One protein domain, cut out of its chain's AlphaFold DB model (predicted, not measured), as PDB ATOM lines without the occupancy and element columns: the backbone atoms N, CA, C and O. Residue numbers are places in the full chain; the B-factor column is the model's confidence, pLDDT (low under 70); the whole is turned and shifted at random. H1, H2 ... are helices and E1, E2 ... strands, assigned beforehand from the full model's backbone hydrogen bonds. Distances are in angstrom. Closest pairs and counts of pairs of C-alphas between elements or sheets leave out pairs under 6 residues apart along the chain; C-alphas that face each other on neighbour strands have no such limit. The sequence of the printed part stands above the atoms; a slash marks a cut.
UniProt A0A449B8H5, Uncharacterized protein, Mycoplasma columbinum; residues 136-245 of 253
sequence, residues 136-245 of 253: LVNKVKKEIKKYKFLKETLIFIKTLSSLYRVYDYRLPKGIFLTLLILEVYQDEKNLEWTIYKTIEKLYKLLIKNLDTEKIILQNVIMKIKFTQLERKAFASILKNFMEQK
ATOM      1  N   LEU A 136     405.041 240.709 224.122       85.94
ATOM      2  CA  LEU A 136     405.501 240.230 225.425       85.94
ATOM      3  C   LEU A 136     404.487 239.277 226.067       85.94
ATOM      4  O   LEU A 136     404.855 238.195 226.517       85.94
ATOM      5  N   VAL A 137     403.197 239.616 226.051       87.31
ATOM      6  CA  VAL A 137     402.118 238.771 226.585       87.31
ATOM      7  C   VAL A 137     402.045 237.441 225.839       87.31
ATOM      8  O   VAL A 137     401.935 236.387 226.468       87.31
ATOM      9  N   ASN A 138     402.143 237.453 224.508       86.56
ATOM     10  CA  ASN A 138     402.163 236.223 223.717       86.56
ATOM     11  C   ASN A 138     403.386 235.361 224.034       86.56
ATOM     12  O   ASN A 138     403.262 234.137 224.097       86.56
ATOM     13  N   LYS A 139     404.543 235.984 224.278       90.25
ATOM     14  CA  LYS A 139     405.742 235.277 224.717       90.25
ATOM     15  C   LYS A 139     405.534 234.599 226.068       90.25
ATOM     16  O   LYS A 139     405.706 233.389 226.162       90.25
ATOM     17  N   VAL A 140     405.048 235.335 227.069       93.12
ATOM     18  CA  VAL A 140     404.723 234.777 228.393       93.12
ATOM     19  C   VAL A 140     403.735 233.613 228.270       93.12
ATOM     20  O   VAL A 140     403.930 232.563 228.875       93.12
ATOM     21  N   LYS A 141     402.695 233.759 227.440       93.19
ATOM     22  CA  LYS A 141     401.702 232.702 227.208       93.19
ATOM     23  C   LYS A 141     402.319 231.431 226.614       93.19
ATOM     24  O   LYS A 141     401.859 230.341 226.945       93.19
ATOM     25  N   LYS A 142     403.305 231.556 225.720       93.69
ATOM     26  CA  LYS A 142     404.026 230.404 225.155       93.69
ATOM     27  C   LYS A 142     404.858 229.701 226.226       93.69
ATOM     28  O   LYS A 142     404.737 228.489 226.351       93.69
ATOM     29  N   GLU A 143     405.602 230.452 227.037       95.31
ATOM     30  CA  GLU A 143     406.405 229.873 228.124       95.31
ATOM     31  C   GLU A 143     405.528 229.167 229.167       95.31
ATOM     32  O   GLU A 143     405.808 228.030 229.533       95.31
ATOM     33  N   ILE A 144     404.402 229.768 229.576       95.50
ATOM     34  CA  ILE A 144     403.452 229.150 230.525       95.50
ATOM     35  C   ILE A 144     402.975 227.772 230.046       95.50
ATOM     36  O   ILE A 144     402.757 226.887 230.862       95.50
ATOM     37  N   LYS A 145     402.803 227.576 228.734       94.56
ATOM     38  CA  LYS A 145     402.384 226.283 228.175       94.56
ATOM     39  C   LYS A 145     403.508 225.248 228.122       94.56
ATOM     40  O   LYS A 145     403.216 224.065 227.998       94.56
ATOM     41  N   LYS A 146     404.765 225.693 228.131       95.31
ATOM     42  CA  LYS A 146     405.951 224.845 227.987       95.31
ATOM     43  C   LYS A 146     406.356 224.196 229.309       95.31
ATOM     44  O   LYS A 146     406.852 223.076 229.299       95.31
ATOM     45  N   TYR A 147     406.160 224.903 230.417       96.19
ATOM     46  CA  TYR A 147     406.664 224.505 231.728       96.19
ATOM     47  C   TYR A 147     405.545 224.088 232.672       96.19
ATOM     48  O   TYR A 147     404.480 224.704 232.699       96.19
ATOM     49  N   LYS A 148     405.810 223.063 233.484       95.62
ATOM     50  CA  LYS A 148     404.792 222.440 234.337       95.62
ATOM     51  C   LYS A 148     404.350 223.346 235.486       95.62
ATOM     52  O   LYS A 148     403.166 223.374 235.799       95.62
ATOM     53  N   PHE A 149     405.293 224.049 236.115       97.19
ATOM     54  CA  PHE A 149     405.065 224.798 237.361       97.19
ATOM     55  C   PHE A 149     405.175 226.320 237.205       97.19
ATOM     56  O   PHE A 149     405.167 227.065 238.191       97.19
ATOM     57  N   LEU A 150     405.319 226.814 235.972       97.19
ATOM     58  CA  LEU A 150     405.664 228.212 235.734       97.19
ATOM     59  C   LEU A 150     404.521 229.148 236.108       97.19
ATOM     60  O   LEU A 150     404.754 230.210 236.683       97.19
ATOM     61  N   LYS A 151     403.282 228.764 235.799       96.62
ATOM     62  CA  LYS A 151     402.106 229.578 236.112       96.62
ATOM     63  C   LYS A 151     401.983 229.792 237.621       96.62
ATOM     64  O   LYS A 151     401.845 230.927 238.072       96.62
ATOM     65  N   GLU A 152     402.087 228.717 238.389       95.75
ATOM     66  CA  GLU A 152     402.015 228.706 239.847       95.75
ATOM     67  C   GLU A 152     403.187 229.487 240.454       95.75
ATOM     68  O   GLU A 152     402.988 230.299 241.355       95.75
ATOM     69  N   THR A 153     404.391 229.331 239.896       96.50
ATOM     70  CA  THR A 153     405.590 230.068 240.321       96.50
ATOM     71  C   THR A 153     405.452 231.575 240.075       96.50
ATOM     72  O   THR A 153     405.772 232.385 240.949       96.50
ATOM     73  N   LEU A 154     404.917 231.979 238.915       96.75
ATOM     74  CA  LEU A 154     404.612 233.378 238.598       96.75
ATOM     75  C   LEU A 154     403.590 233.963 239.577       96.75
ATOM     76  O   LEU A 154     403.789 235.073 240.071       96.75
ATOM     77  N   ILE A 155     402.511 233.231 239.872       94.38
ATOM     78  CA  ILE A 155     401.498 233.653 240.850       94.38
ATOM     79  C   ILE A 155     402.138 233.818 242.231       94.38
ATOM     80  O   ILE A 155     401.941 234.854 242.869       94.38
ATOM     81  N   PHE A 156     402.941 232.847 242.672       93.50
ATOM     82  CA  PHE A 156     403.584 232.868 243.982       93.50
ATOM     83  C   PHE A 156     404.488 234.090 244.155       93.50
ATOM     84  O   PHE A 156     404.286 234.887 245.069       93.50
ATOM     85  N   ILE A 157     405.443 234.301 243.244       93.44
ATOM     86  CA  ILE A 157     406.410 235.404 243.358       93.44
ATOM     87  C   ILE A 157     405.710 236.766 243.247       93.44
ATOM     88  O   ILE A 157     406.073 237.718 243.943       93.44
ATOM     89  N   LYS A 158     404.666 236.881 242.417       92.06
ATOM     90  CA  LYS A 158     403.862 238.109 242.344       92.06
ATOM     91  C   LYS A 158     403.064 238.363 243.622       92.06
ATOM     92  O   LYS A 158     402.929 239.523 244.008       92.06
ATOM     93  N   THR A 159     402.566 237.309 244.267       89.69
ATOM     94  CA  THR A 159     401.877 237.385 245.564       89.69
ATOM     95  C   THR A 159     402.849 237.806 246.662       89.69
ATOM     96  O   THR A 159     402.566 238.754 247.388       89.69
ATOM     97  N   LEU A 160     404.033 237.185 246.713       89.38
ATOM     98  CA  LEU A 160     405.130 237.565 247.604       89.38
ATOM     99  C   LEU A 160     405.479 239.049 247.436       89.38
ATOM    100  O   LEU A 160     405.508 239.803 248.404       89.38
ATOM    101  N   SER A 161     405.661 239.492 246.192       87.62
ATOM    102  CA  SER A 161     405.955 240.895 245.881       87.62
ATOM    103  C   SER A 161     404.856 241.833 246.401       87.62
ATOM    104  O   SER A 161     405.150 242.882 246.968       87.62
ATOM    105  N   SER A 162     403.587 241.447 246.273       84.19
ATOM    106  CA  SER A 162     402.466 242.222 246.814       84.19
ATOM    107  C   SER A 162     402.496 242.317 248.339       84.19
ATOM    108  O   SER A 162     402.412 243.416 248.883       84.19
ATOM    109  N   LEU A 163     402.686 241.190 249.032       83.12
ATOM    110  CA  LEU A 163     402.717 241.118 250.498       83.12
ATOM    111  C   LEU A 163     403.822 241.985 251.109       83.12
ATOM    112  O   LEU A 163     403.597 242.670 252.102       83.12
ATOM    113  N   TYR A 164     404.990 242.021 250.470       79.88
ATOM    114  CA  TYR A 164     406.101 242.889 250.868       79.88
ATOM    115  C   TYR A 164     405.964 244.329 250.348       79.88
ATOM    116  O   TYR A 164     406.919 245.103 250.394       79.88
ATOM    117  N   ARG A 165     404.780 244.703 249.841       75.81
ATOM    118  CA  ARG A 165     404.450 246.037 249.317       75.81
ATOM    119  C   ARG A 165     405.387 246.505 248.205       75.81
ATOM    120  O   ARG A 165     405.499 247.698 247.951       75.81
ATOM    121  N   VAL A 166     406.018 245.579 247.479       74.31
ATOM    122  CA  VAL A 166     406.940 245.882 246.372       74.31
ATOM    123  C   VAL A 166     406.243 246.743 245.315       74.31
ATOM    124  O   VAL A 166     406.831 247.670 244.768       74.31
ATOM    125  N   TYR A 167     404.954 246.497 245.074       67.00
ATOM    126  CA  TYR A 167     404.155 247.251 244.105       67.00
ATOM    127  C   TYR A 167     403.828 248.693 244.507       67.00
ATOM    128  O   TYR A 167     403.606 249.511 243.604       67.00
ATOM    129  N   ASP A 168     403.870 249.009 245.805       70.88
ATOM    130  CA  ASP A 168     403.674 250.369 246.323       70.88
ATOM    131  C   ASP A 168     404.902 251.253 246.057       70.88
ATOM    132  O   ASP A 168     404.793 252.478 245.998       70.88
ATOM    133  N   TYR A 169     406.066 250.637 245.836       72.69
ATOM    134  CA  TYR A 169     407.320 251.318 245.535       72.69
ATOM    135  C   TYR A 169     407.659 251.243 244.034       72.69
ATOM    136  O   TYR A 169     407.002 250.564 243.229       72.69
ATOM    137  N   ARG A 170     408.712 251.956 243.617       70.81
ATOM    138  CA  ARG A 170     409.301 251.816 242.274       70.81
ATOM    139  C   ARG A 170     410.194 250.570 242.231       70.81
ATOM    140  O   ARG A 170     411.390 250.649 242.006       70.81
ATOM    141  N   LEU A 171     409.604 249.406 242.466       79.25
ATOM    142  CA  LEU A 171     410.283 248.112 242.409       79.25
ATOM    143  C   LEU A 171     409.747 247.259 241.244       79.25
ATOM    144  O   LEU A 171     408.731 247.626 240.637       79.25
ATOM    145  N   PRO A 172     410.427 246.150 240.875       79.12
ATOM    146  CA  PRO A 172     410.030 245.319 239.742       79.12
ATOM    147  C   PRO A 172     408.564 244.884 239.816       79.12
ATOM    148  O   PRO A 172     408.143 244.231 240.770       79.12
ATOM    149  N   LYS A 173     407.776 245.234 238.791       83.19
ATOM    150  CA  LYS A 173     406.339 244.938 238.751       83.19
ATOM    151  C   LYS A 173     405.785 244.667 237.366       83.19
ATOM    152  O   LYS A 173     406.432 244.952 236.358       83.19
ATOM    153  N   GLY A 174     404.582 244.093 237.333       86.88
ATOM    154  CA  GLY A 174     403.877 243.762 236.095       86.88
ATOM    155  C   GLY A 174     404.717 242.881 235.169       86.88
ATOM    156  O   GLY A 174     405.370 241.938 235.617       86.88
ATOM    157  N   ILE A 175     404.719 243.217 233.877       88.69
ATOM    158  CA  ILE A 175     405.415 242.450 232.836       88.69
ATOM    159  C   ILE A 175     406.934 242.375 233.046       88.69
ATOM    160  O   ILE A 175     407.548 241.366 232.709       88.69
ATOM    161  N   PHE A 176     407.543 243.401 233.650       91.31
ATOM    162  CA  PHE A 176     408.982 243.422 233.905       91.31
ATOM    163  C   PHE A 176     409.381 242.352 234.931       91.31
ATOM    164  O   PHE A 176     410.303 241.578 234.686       91.31
ATOM    165  N   LEU A 177     408.645 242.244 236.048       93.56
ATOM    166  CA  LEU A 177     408.855 241.166 237.022       93.56
ATOM    167  C   LEU A 177     408.606 239.791 236.389       93.56
ATOM    168  O   LEU A 177     409.372 238.862 236.616       93.56
ATOM    169  N   THR A 178     407.565 239.662 235.562       94.81
ATOM    170  CA  THR A 178     407.288 238.416 234.836       94.81
ATOM    171  C   THR A 178     408.467 237.990 233.960       94.81
ATOM    172  O   THR A 178     408.839 236.822 233.994       94.81
ATOM    173  N   LEU A 179     409.095 238.910 233.223       94.94
ATOM    174  CA  LEU A 179     410.249 238.586 232.380       94.94
ATOM    175  C   LEU A 179     411.521 238.293 233.179       94.94
ATOM    176  O   LEU A 179     412.271 237.407 232.785       94.94
ATOM    177  N   LEU A 180     411.733 238.959 234.320       95.25
ATOM    178  CA  LEU A 180     412.811 238.587 235.239       95.25
ATOM    179  C   LEU A 180     412.666 237.142 235.726       95.25
ATOM    180  O   LEU A 180     413.654 236.418 235.785       95.25
ATOM    181  N   ILE A 181     411.443 236.729 236.074       97.00
ATOM    182  CA  ILE A 181     411.162 235.359 236.517       97.00
ATOM    183  C   ILE A 181     411.419 234.376 235.374       97.00
ATOM    184  O   ILE A 181     412.123 233.395 235.580       97.00
ATOM    185  N   LEU A 182     410.900 234.654 234.172       96.62
ATOM    186  CA  LEU A 182     411.098 233.793 233.001       96.62
ATOM    187  C   LEU A 182     412.573 233.604 232.641       96.62
ATOM    188  O   LEU A 182     412.955 232.506 232.258       96.62
ATOM    189  N   GLU A 183     413.394 234.644 232.791       96.31
ATOM    190  CA  GLU A 183     414.824 234.580 232.484       96.31
ATOM    191  C   GLU A 183     415.580 233.552 233.328       96.31
ATOM    192  O   GLU A 183     416.524 232.925 232.857       96.31
ATOM    193  N   VAL A 184     415.163 233.369 234.579       96.62
ATOM    194  CA  VAL A 184     415.859 232.500 235.536       96.62
ATOM    195  C   VAL A 184     415.132 231.186 235.807       96.62
ATOM    196  O   VAL A 184     415.630 230.348 236.565       96.62
ATOM    197  N   TYR A 185     413.946 231.019 235.226       97.81
ATOM    198  CA  TYR A 185     413.053 229.911 235.510       97.81
ATOM    199  C   TYR A 185     413.614 228.576 235.013       97.81
ATOM    200  O   TYR A 185     414.110 228.459 233.893       97.81
ATOM    201  N   GLN A 186     413.468 227.542 235.837       95.00
ATOM    202  CA  GLN A 186     413.738 226.159 235.466       95.00
ATOM    203  C   GLN A 186     412.827 225.244 236.286       95.00
ATOM    204  O   GLN A 186     412.719 225.438 237.494       95.00
ATOM    205  N   ASP A 187     412.181 224.269 235.639       94.62
ATOM    206  CA  ASP A 187     411.415 223.240 236.350       94.62
ATOM    207  C   ASP A 187     412.364 222.395 237.216       94.62
ATOM    208  O   ASP A 187     413.385 221.899 236.739       94.62
ATOM    209  N   GLU A 188     411.994 222.214 238.481       95.06
ATOM    210  CA  GLU A 188     412.676 221.342 239.436       95.06
ATOM    211  C   GLU A 188     411.792 220.130 239.783       95.06
ATOM    212  O   GLU A 188     410.681 219.958 239.272       95.06
ATOM    213  N   LYS A 189     412.266 219.278 240.703       93.00
ATOM    214  CA  LYS A 189     411.577 218.039 241.112       93.00
ATOM    215  C   LYS A 189     410.124 218.232 241.576       93.00
ATOM    216  O   LYS A 189     409.315 217.320 241.436       93.00
ATOM    217  N   ASN A 190     409.789 219.390 242.147       93.50
ATOM    218  CA  ASN A 190     408.436 219.743 242.574       93.50
ATOM    219  C   ASN A 190     408.239 221.270 242.582       93.50
ATOM    220  O   ASN A 190     409.201 222.024 242.441       93.50
ATOM    221  N   LEU A 191     406.990 221.719 242.749       93.81
ATOM    222  CA  LEU A 191     406.624 223.140 242.725       93.81
ATOM    223  C   LEU A 191     407.406 223.974 243.752       93.81
ATOM    224  O   LEU A 191     407.897 225.046 243.417       93.81
ATOM    225  N   GLU A 192     407.551 223.486 244.982       91.12
ATOM    226  CA  GLU A 192     408.236 224.218 246.054       91.12
ATOM    227  C   GLU A 192     409.716 224.440 245.745       91.12
ATOM    228  O   GLU A 192     410.224 225.555 245.863       91.12
ATOM    229  N   TRP A 193     410.402 223.396 245.271       92.75
ATOM    230  CA  TRP A 193     411.790 223.501 244.833       92.75
ATOM    231  C   TRP A 193     411.934 224.411 243.617       92.75
ATOM    232  O   TRP A 193     412.873 225.205 243.579       92.75
ATOM    233  N   THR A 194     410.987 224.362 242.675       95.75
ATOM    234  CA  THR A 194     410.947 225.277 241.526       95.75
ATOM    235  C   THR A 194     410.844 226.726 241.993       95.75
ATOM    236  O   THR A 194     411.626 227.572 241.555       95.75
ATOM    237  N   ILE A 195     409.934 227.025 242.926       94.69
ATOM    238  CA  ILE A 195     409.769 228.364 243.502       94.69
ATOM    239  C   ILE A 195     411.060 228.805 244.199       94.69
ATOM    240  O   ILE A 195     411.584 229.874 243.888       94.69
ATOM    241  N   TYR A 196     411.601 227.977 245.096       92.50
ATOM    242  CA  TYR A 196     412.818 228.294 245.845       92.50
ATOM    243  C   TYR A 196     414.000 228.583 244.911       92.50
ATOM    244  O   TYR A 196     414.653 229.621 245.029       92.50
ATOM    245  N   LYS A 197     414.250 227.705 243.929       95.06
ATOM    246  CA  LYS A 197     415.350 227.868 242.968       95.06
ATOM    247  C   LYS A 197     415.156 229.061 242.047       95.06
ATOM    248  O   LYS A 197     416.129 229.746 241.732       95.06
ATOM    249  N   THR A 198     413.918 229.357 241.667       97.06
ATOM    250  CA  THR A 198     413.597 230.559 240.893       97.06
ATOM    251  C   THR A 198     413.903 231.822 241.700       97.06
ATOM    252  O   THR A 198     414.549 232.728 241.178       97.06
ATOM    253  N   ILE A 199     413.521 231.877 242.981       95.50
ATOM    254  CA  ILE A 199     413.829 233.008 243.874       95.50
ATOM    255  C   ILE A 199     415.346 233.155 244.074       95.50
ATOM    256  O   ILE A 199     415.869 234.266 243.974       95.50
ATOM    257  N   GLU A 200     416.068 232.049 244.280       95.06
ATOM    258  CA  GLU A 200     417.532 232.036 244.420       95.06
ATOM    259  C   GLU A 200     418.227 232.624 243.186       95.06
ATOM    260  O   GLU A 200     419.098 233.496 243.296       95.06
ATOM    261  N   LYS A 201     417.843 232.163 241.994       97.06
ATOM    262  CA  LYS A 201     418.418 232.653 240.739       97.06
ATOM    263  C   LYS A 201     417.997 234.098 240.452       97.06
ATOM    264  O   LYS A 201     418.825 234.876 239.983       97.06
ATOM    265  N   LEU A 202     416.767 234.487 240.796       96.12
ATOM    266  CA  LEU A 202     416.286 235.865 240.671       96.12
ATOM    267  C   LEU A 202     417.096 236.824 241.554       96.12
ATOM    268  O   LEU A 202     417.524 237.878 241.084       96.12
ATOM    269  N   TYR A 203     417.367 236.442 242.803       95.38
ATOM    270  CA  TYR A 203     418.255 237.185 243.698       95.38
ATOM    271  C   TYR A 203     419.641 237.386 243.067       95.38
ATOM    272  O   TYR A 203     420.113 238.520 242.962       95.38
ATOM    273  N   LYS A 204     420.266 236.309 242.571       95.56
ATOM    274  CA  LYS A 204     421.581 236.378 241.908       95.56
ATOM    275  C   LYS A 204     421.550 237.290 240.677       95.56
ATOM    276  O   LYS A 204     422.469 238.087 240.492       95.56
ATOM    277  N   LEU A 205     420.489 237.219 239.867       94.56
ATOM    278  CA  LEU A 205     420.313 238.074 238.691       94.56
ATOM    279  C   LEU A 205     420.247 239.558 239.075       94.56
ATOM    280  O   LEU A 205     420.904 240.375 238.431       94.56
ATOM    281  N   LEU A 206     419.496 239.908 240.123       91.56
ATOM    282  CA  LEU A 206     419.361 241.290 240.599       91.56
ATOM    283  C   LEU A 206     420.682 241.847 241.135       91.56
ATOM    284  O   LEU A 206     421.036 242.976 240.804       91.56
ATOM    285  N   ILE A 207     421.424 241.054 241.914       93.31
ATOM    286  CA  ILE A 207     422.732 241.453 242.452       93.31
ATOM    287  C   ILE A 207     423.768 241.627 241.334       93.31
ATOM    288  O   ILE A 207     424.526 242.592 241.338       93.31
ATOM    289  N   LYS A 208     423.770 240.741 240.331       93.25
ATOM    290  CA  LYS A 208     424.653 240.863 239.159       93.25
ATOM    291  C   LYS A 208     424.369 242.126 238.334       93.25
ATOM    292  O   LYS A 208     425.260 242.634 237.665       93.25
ATOM    293  N   ASN A 209     423.135 242.627 238.371       90.06
ATOM    294  CA  ASN A 209     422.654 243.746 237.561       90.06
ATOM    295  C   ASN A 209     422.363 244.997 238.407       90.06
ATOM    296  O   ASN A 209     421.404 245.724 238.135       90.06
ATOM    297  N   LEU A 210     423.150 245.255 239.456       88.81
ATOM    298  CA  LEU A 210     422.954 246.427 240.317       88.81
ATOM    299  C   LEU A 210     423.238 247.753 239.607       88.81
ATOM    300  O   LEU A 210     422.524 248.721 239.857       88.81
ATOM    301  N   ASP A 211     424.201 247.779 238.689       88.38
ATOM    302  CA  ASP A 211     424.674 249.021 238.059       88.38
ATOM    303  C   ASP A 211     424.259 249.141 236.585       88.38
ATOM    304  O   ASP A 211     424.641 250.075 235.888       88.38
ATOM    305  N   THR A 212     423.440 248.211 236.087       91.00
ATOM    306  CA  THR A 212     422.998 248.210 234.689       91.00
ATOM    307  C   THR A 212     421.762 249.088 234.484       91.00
ATOM    308  O   THR A 212     420.821 249.068 235.274       91.00
ATOM    309  N   GLU A 213     421.720 249.868 233.406       90.69
ATOM    310  CA  GLU A 213     420.533 250.671 233.054       90.69
ATOM    311  C   GLU A 213     419.544 249.915 232.157       90.69
ATOM    312  O   GLU A 213     418.357 250.246 232.069       90.69
ATOM    313  N   LYS A 214     420.040 248.889 231.465       93.25
ATOM    314  CA  LYS A 214     419.278 248.017 230.574       93.25
ATOM    315  C   LYS A 214     419.662 246.572 230.852       93.25
ATOM    316  O   LYS A 214     420.815 246.281 231.155       93.25
ATOM    317  N   ILE A 215     418.692 245.679 230.717       93.12
ATOM    318  CA  ILE A 215     418.878 244.239 230.866       93.12
ATOM    319  C   ILE A 215     418.236 243.527 229.680       93.12
ATOM    320  O   ILE A 215     417.177 243.934 229.203       93.12
ATOM    321  N   ILE A 216     418.896 242.483 229.186       92.12
ATOM    322  CA  ILE A 216     418.332 241.599 228.168       92.12
ATOM    323  C   ILE A 216     417.625 240.475 228.912       92.12
ATOM    324  O   ILE A 216     418.267 239.724 229.637       92.12
ATOM    325  N   LEU A 217     416.306 240.393 228.759       91.56
ATOM    326  CA  LEU A 217     415.474 239.347 229.349       91.56
ATOM    327  C   LEU A 217     414.751 238.646 228.218       91.56
ATOM    328  O   LEU A 217     413.980 239.277 227.494       91.56
ATOM    329  N   GLN A 218     415.004 237.353 228.041       88.88
ATOM    330  CA  GLN A 218     414.378 236.559 226.996       88.88
ATOM    331  C   GLN A 218     414.523 237.234 225.619       88.88
ATOM    332  O   GLN A 218     413.534 237.445 224.922       88.88
ATOM    333  N   ASN A 219     415.730 237.635 225.218       88.19
ATOM    334  CA  ASN A 219     415.993 238.352 223.955       88.19
ATOM    335  C   ASN A 219     415.235 239.690 223.785       88.19
ATOM    336  O   ASN A 219     415.129 240.194 222.671       88.19
ATOM    337  N   VAL A 220     414.699 240.274 224.862       88.12
ATOM    338  CA  VAL A 220     414.072 241.602 224.864       88.12
ATOM    339  C   VAL A 220     414.935 242.548 225.688       88.12
ATOM    340  O   VAL A 220     415.222 242.283 226.854       88.12
ATOM    341  N   ILE A 221     415.333 243.674 225.096       90.88
ATOM    342  CA  ILE A 221     416.057 244.730 225.810       90.88
ATOM    343  C   ILE A 221     415.046 245.536 226.626       90.88
ATOM    344  O   ILE A 221     414.201 246.234 226.068       90.88
ATOM    345  N   MET A 222     415.144 245.477 227.951       89.56
ATOM    346  CA  MET A 222     414.287 246.235 228.860       89.56
ATOM    347  C   MET A 222     415.087 247.310 229.592       89.56
ATOM    348  O   MET A 222     416.127 247.031 230.189       89.56
ATOM    349  N   LYS A 223     414.575 248.547 229.597       89.19
ATOM    350  CA  LYS A 223     415.114 249.622 230.441       89.19
ATOM    351  C   LYS A 223     414.727 249.380 231.899       89.19
ATOM    352  O   LYS A 223     413.546 249.216 232.212       89.19
ATOM    353  N   ILE A 224     415.711 249.425 232.786       87.62
ATOM    354  CA  ILE A 224     415.504 249.376 234.229       87.62
ATOM    355  C   ILE A 224     415.058 250.770 234.689       87.62
ATOM    356  O   ILE A 224     415.757 251.760 234.493       87.62
ATOM    357  N   LYS A 225     413.853 250.864 235.261       86.12
ATOM    358  CA  LYS A 225     413.249 252.137 235.711       86.12
ATOM    359  C   LYS A 225     413.454 252.425 237.203       86.12
ATOM    360  O   LYS A 225     412.873 253.377 237.715       86.12
ATOM    361  N   PHE A 226     414.223 251.591 237.889       85.38
ATOM    362  CA  PHE A 226     414.424 251.648 239.331       85.38
ATOM    363  C   PHE A 226     415.915 251.733 239.674       85.38
ATOM    364  O   PHE A 226     416.783 251.246 238.949       85.38
ATOM    365  N   THR A 227     416.210 252.409 240.773       86.44
ATOM    366  CA  THR A 227     417.554 252.742 241.244       86.44
ATOM    367  C   THR A 227     418.322 251.506 241.719       86.44
ATOM    368  O   THR A 227     417.781 250.409 241.884       86.44
ATOM    369  N   GLN A 228     419.627 251.658 241.938       89.69
ATOM    370  CA  GLN A 228     420.449 250.612 242.557       89.69
ATOM    371  C   GLN A 228     419.959 250.278 243.981       89.69
ATOM    372  O   GLN A 228     419.904 249.108 244.356       89.69
ATOM    373  N   LEU A 229     419.553 251.290 244.759       87.00
ATOM    374  CA  LEU A 229     419.010 251.116 246.111       87.00
ATOM    375  C   LEU A 229     417.741 250.254 246.094       87.00
ATOM    376  O   LEU A 229     417.625 249.292 246.847       87.00
ATOM    377  N   GLU A 230     416.824 250.561 245.182       87.00
ATOM    378  CA  GLU A 230     415.586 249.811 244.960       87.00
ATOM    379  C   GLU A 230     415.858 248.344 244.582       87.00
ATOM    380  O   GLU A 230     415.231 247.428 245.118       87.00
ATOM    381  N   ARG A 231     416.867 248.083 243.743       87.94
ATOM    382  CA  ARG A 231     417.306 246.709 243.436       87.94
ATOM    383  C   ARG A 231     417.815 245.971 244.661       87.94
ATOM    384  O   ARG A 231     417.426 244.824 244.872       87.94
ATOM    385  N   LYS A 232     418.664 246.618 245.464       89.31
ATOM    386  CA  LYS A 232     419.192 246.042 246.709       89.31
ATOM    387  C   LYS A 232     418.064 245.734 247.691       89.31
ATOM    388  O   LYS A 232     418.057 244.653 248.271       89.31
ATOM    389  N   ALA A 233     417.085 246.629 247.819       88.88
ATOM    390  CA  ALA A 233     415.913 246.413 248.661       88.88
ATOM    391  C   ALA A 233     415.112 245.181 248.207       88.88
ATOM    392  O   ALA A 233     414.813 244.308 249.020       88.88
ATOM    393  N   PHE A 234     414.831 245.052 246.906       89.75
ATOM    394  CA  PHE A 234     414.125 243.876 246.395       89.75
ATOM    395  C   PHE A 234     414.942 242.587 246.555       89.75
ATOM    396  O   PHE A 234     414.411 241.580 247.014       89.75
ATOM    397  N   ALA A 235     416.245 242.618 246.265       91.38
ATOM    398  CA  ALA A 235     417.131 241.480 246.491       91.38
ATOM    399  C   ALA A 235     417.168 241.063 247.974       91.38
ATOM    400  O   ALA A 235     417.152 239.872 248.272       91.38
ATOM    401  N   SER A 236     417.147 242.021 248.906       89.50
ATOM    402  CA  SER A 236     417.070 241.738 250.342       89.50
ATOM    403  C   SER A 236     415.753 241.069 250.733       89.50
ATOM    404  O   SER A 236     415.784 240.142 251.534       89.50
ATOM    405  N   ILE A 237     414.617 241.470 250.150       88.31
ATOM    406  CA  ILE A 237     413.325 240.795 250.375       88.31
ATOM    407  C   ILE A 237     413.412 239.322 249.955       88.31
ATOM    408  O   ILE A 237     413.034 238.440 250.725       88.31
ATOM    409  N   LEU A 238     413.952 239.048 248.762       91.44
ATOM    410  CA  LEU A 238     414.122 237.679 248.265       91.44
ATOM    411  C   LEU A 238     415.073 236.867 249.152       91.44
ATOM    412  O   LEU A 238     414.779 235.719 249.476       91.44
ATOM    413  N   LYS A 239     416.193 237.469 249.569       90.44
ATOM    414  CA  LYS A 239     417.174 236.845 250.462       90.44
ATOM    415  C   LYS A 239     416.551 236.474 251.806       90.44
ATOM    416  O   LYS A 239     416.637 235.316 252.201       90.44
ATOM    417  N   ASN A 240     415.857 237.412 252.448       86.25
ATOM    418  CA  ASN A 240     415.200 237.182 253.733       86.25
ATOM    419  C   ASN A 240     414.136 236.081 253.627       86.25
ATOM    420  O   ASN A 240     414.022 235.251 254.524       86.25
ATOM    421  N   PHE A 241     413.378 236.036 252.526       84.44
ATOM    422  CA  PHE A 241     412.411 234.963 252.291       84.44
ATOM    423  C   PHE A 241     413.090 233.584 252.208       84.44
ATOM    424  O   PHE A 241     412.623 232.634 252.830       84.44
ATOM    425  N   MET A 242     414.219 233.470 251.499       87.00
ATOM    426  CA  MET A 242     414.986 232.217 251.433       87.00
ATOM    427  C   MET A 242     415.589 231.817 252.789       87.00
ATOM    428  O   MET A 242     415.616 230.635 253.130       87.00
ATOM    429  N   GLU A 243     416.063 232.789 253.573       82.94
ATOM    430  CA  GLU A 243     416.663 232.564 254.896       82.94
ATOM    431  C   GLU A 243     415.662 232.082 255.940       82.94
ATOM    432  O   GLU A 243     416.049 231.370 256.866       82.94
ATOM    433  N   GLN A 244     414.375 232.405 255.775       72.25
ATOM    434  CA  GLN A 244     413.342 231.979 256.713       72.25
ATOM    435  C   GLN A 244     413.218 230.455 256.832       72.25
ATOM    436  O   GLN A 244     412.539 230.028 257.763       72.25
ATOM    437  N   LYS A 245     413.874 229.648 255.967       54.22
ATOM    438  CA  LYS A 245     414.064 228.175 256.031       54.22
ATOM    439  C   LYS A 245     412.829 227.338 256.378       54.22
ATOM    440  O   LYS A 245     412.925 226.120 256.515       54.22
TER     441      LYS A 245
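This is residues 136 to 245 of the 253 residues of an uncharacterized protein of Mycoplasma columbinum (UniProt A0A449B8H5). The model is a cluster of crossed helices with H3 near its middle: H1 and a small hairpin of E1 and E2 pack on H3, H4 packs on it about perpendicular, and H2 packs across H4. H5 lies side by side with H4, running back the other way, and its last residues lie at the far end from H1 and the hairpin. The printed part has 110 residues, with five named helices and two named strands in the order H1, H2, H3, H4, E1, E2, H5; the sheet, in the order E1, E2, is antiparallel, and the class is mostly helix. The whole is compact, with a radius of gyration of the C-alphas of 13.2 A and spans of 34 by 34 by 24 A.

H1, residues 136 to 146, begins with C-alpha 136 at (405.501, 240.230, 225.425) and is 15.6 A long. H2, residues 150 to 163, is 19.8 A long, and H3, residues 174 to 184, is 16.5 A long. H4, residues 191 to 208, is the longest helix at 25.5 A, from C-alpha 191 at (406.624, 223.140, 242.725). E1, residues 214 to 217, is 9.5 A long, and E2, residues 220 to 223, is 9.8 A long. H5, residues 228 to 243, is 22.2 A long and ends with C-alpha 243 at (416.663, 232.564, 254.896).

H1 touches H3 at a steep tilt of 43 degrees, the same way; the closest C-alphas are those of Leu 136 and Ile 175, 7.7 A apart. H1 and H2 only just touch, with 3 pairs of C-alphas within 8 A, and only at the corner. H2 touches H4, with residues 152 to 157 alone, at a steep tilt of 63 degrees; the closest C-alphas are those of Thr 153 and Ile 195, 5.5 A apart. H2 and H3 only just touch, with 3 pairs of C-alphas within 8 A; the closest are those of Leu 154 and Thr 178, 6.8 A apart. H3 touches H4 about perpendicular, at 82 degrees, with the C-alphas of Val 184 and Lys 201 closest at 5.8 A. E1 and E2 form a hairpin, antiparallel at 149 degrees; N 215 and O 222 are within hydrogen-bond range at 2.9 A, as are N 222 and O 215 at 2.8 A. The closest C-alphas of H3 and E1 are those of Glu 183 and Leu 217, 5.7 A apart. H5 touches H4 at a shallow tilt of 31 degrees, opposite ways; the closest C-alphas are those of Tyr 203 and Ala 235, 5.2 A apart. H2 and H5 are near each other, while H3 and H5 are apart. In H1, H2, H4 and H5 every O i to N i+4 pair is within hydrogen-bond range; in H3, 6 of 7 are.

The two C-alphas farthest apart, those of Asn 138 and Lys 245, are 35.4 A apart. The printed part has no cut and no long link. The mean pLDDT of the printed part is 89.8; residues 167 and 245 are under 70.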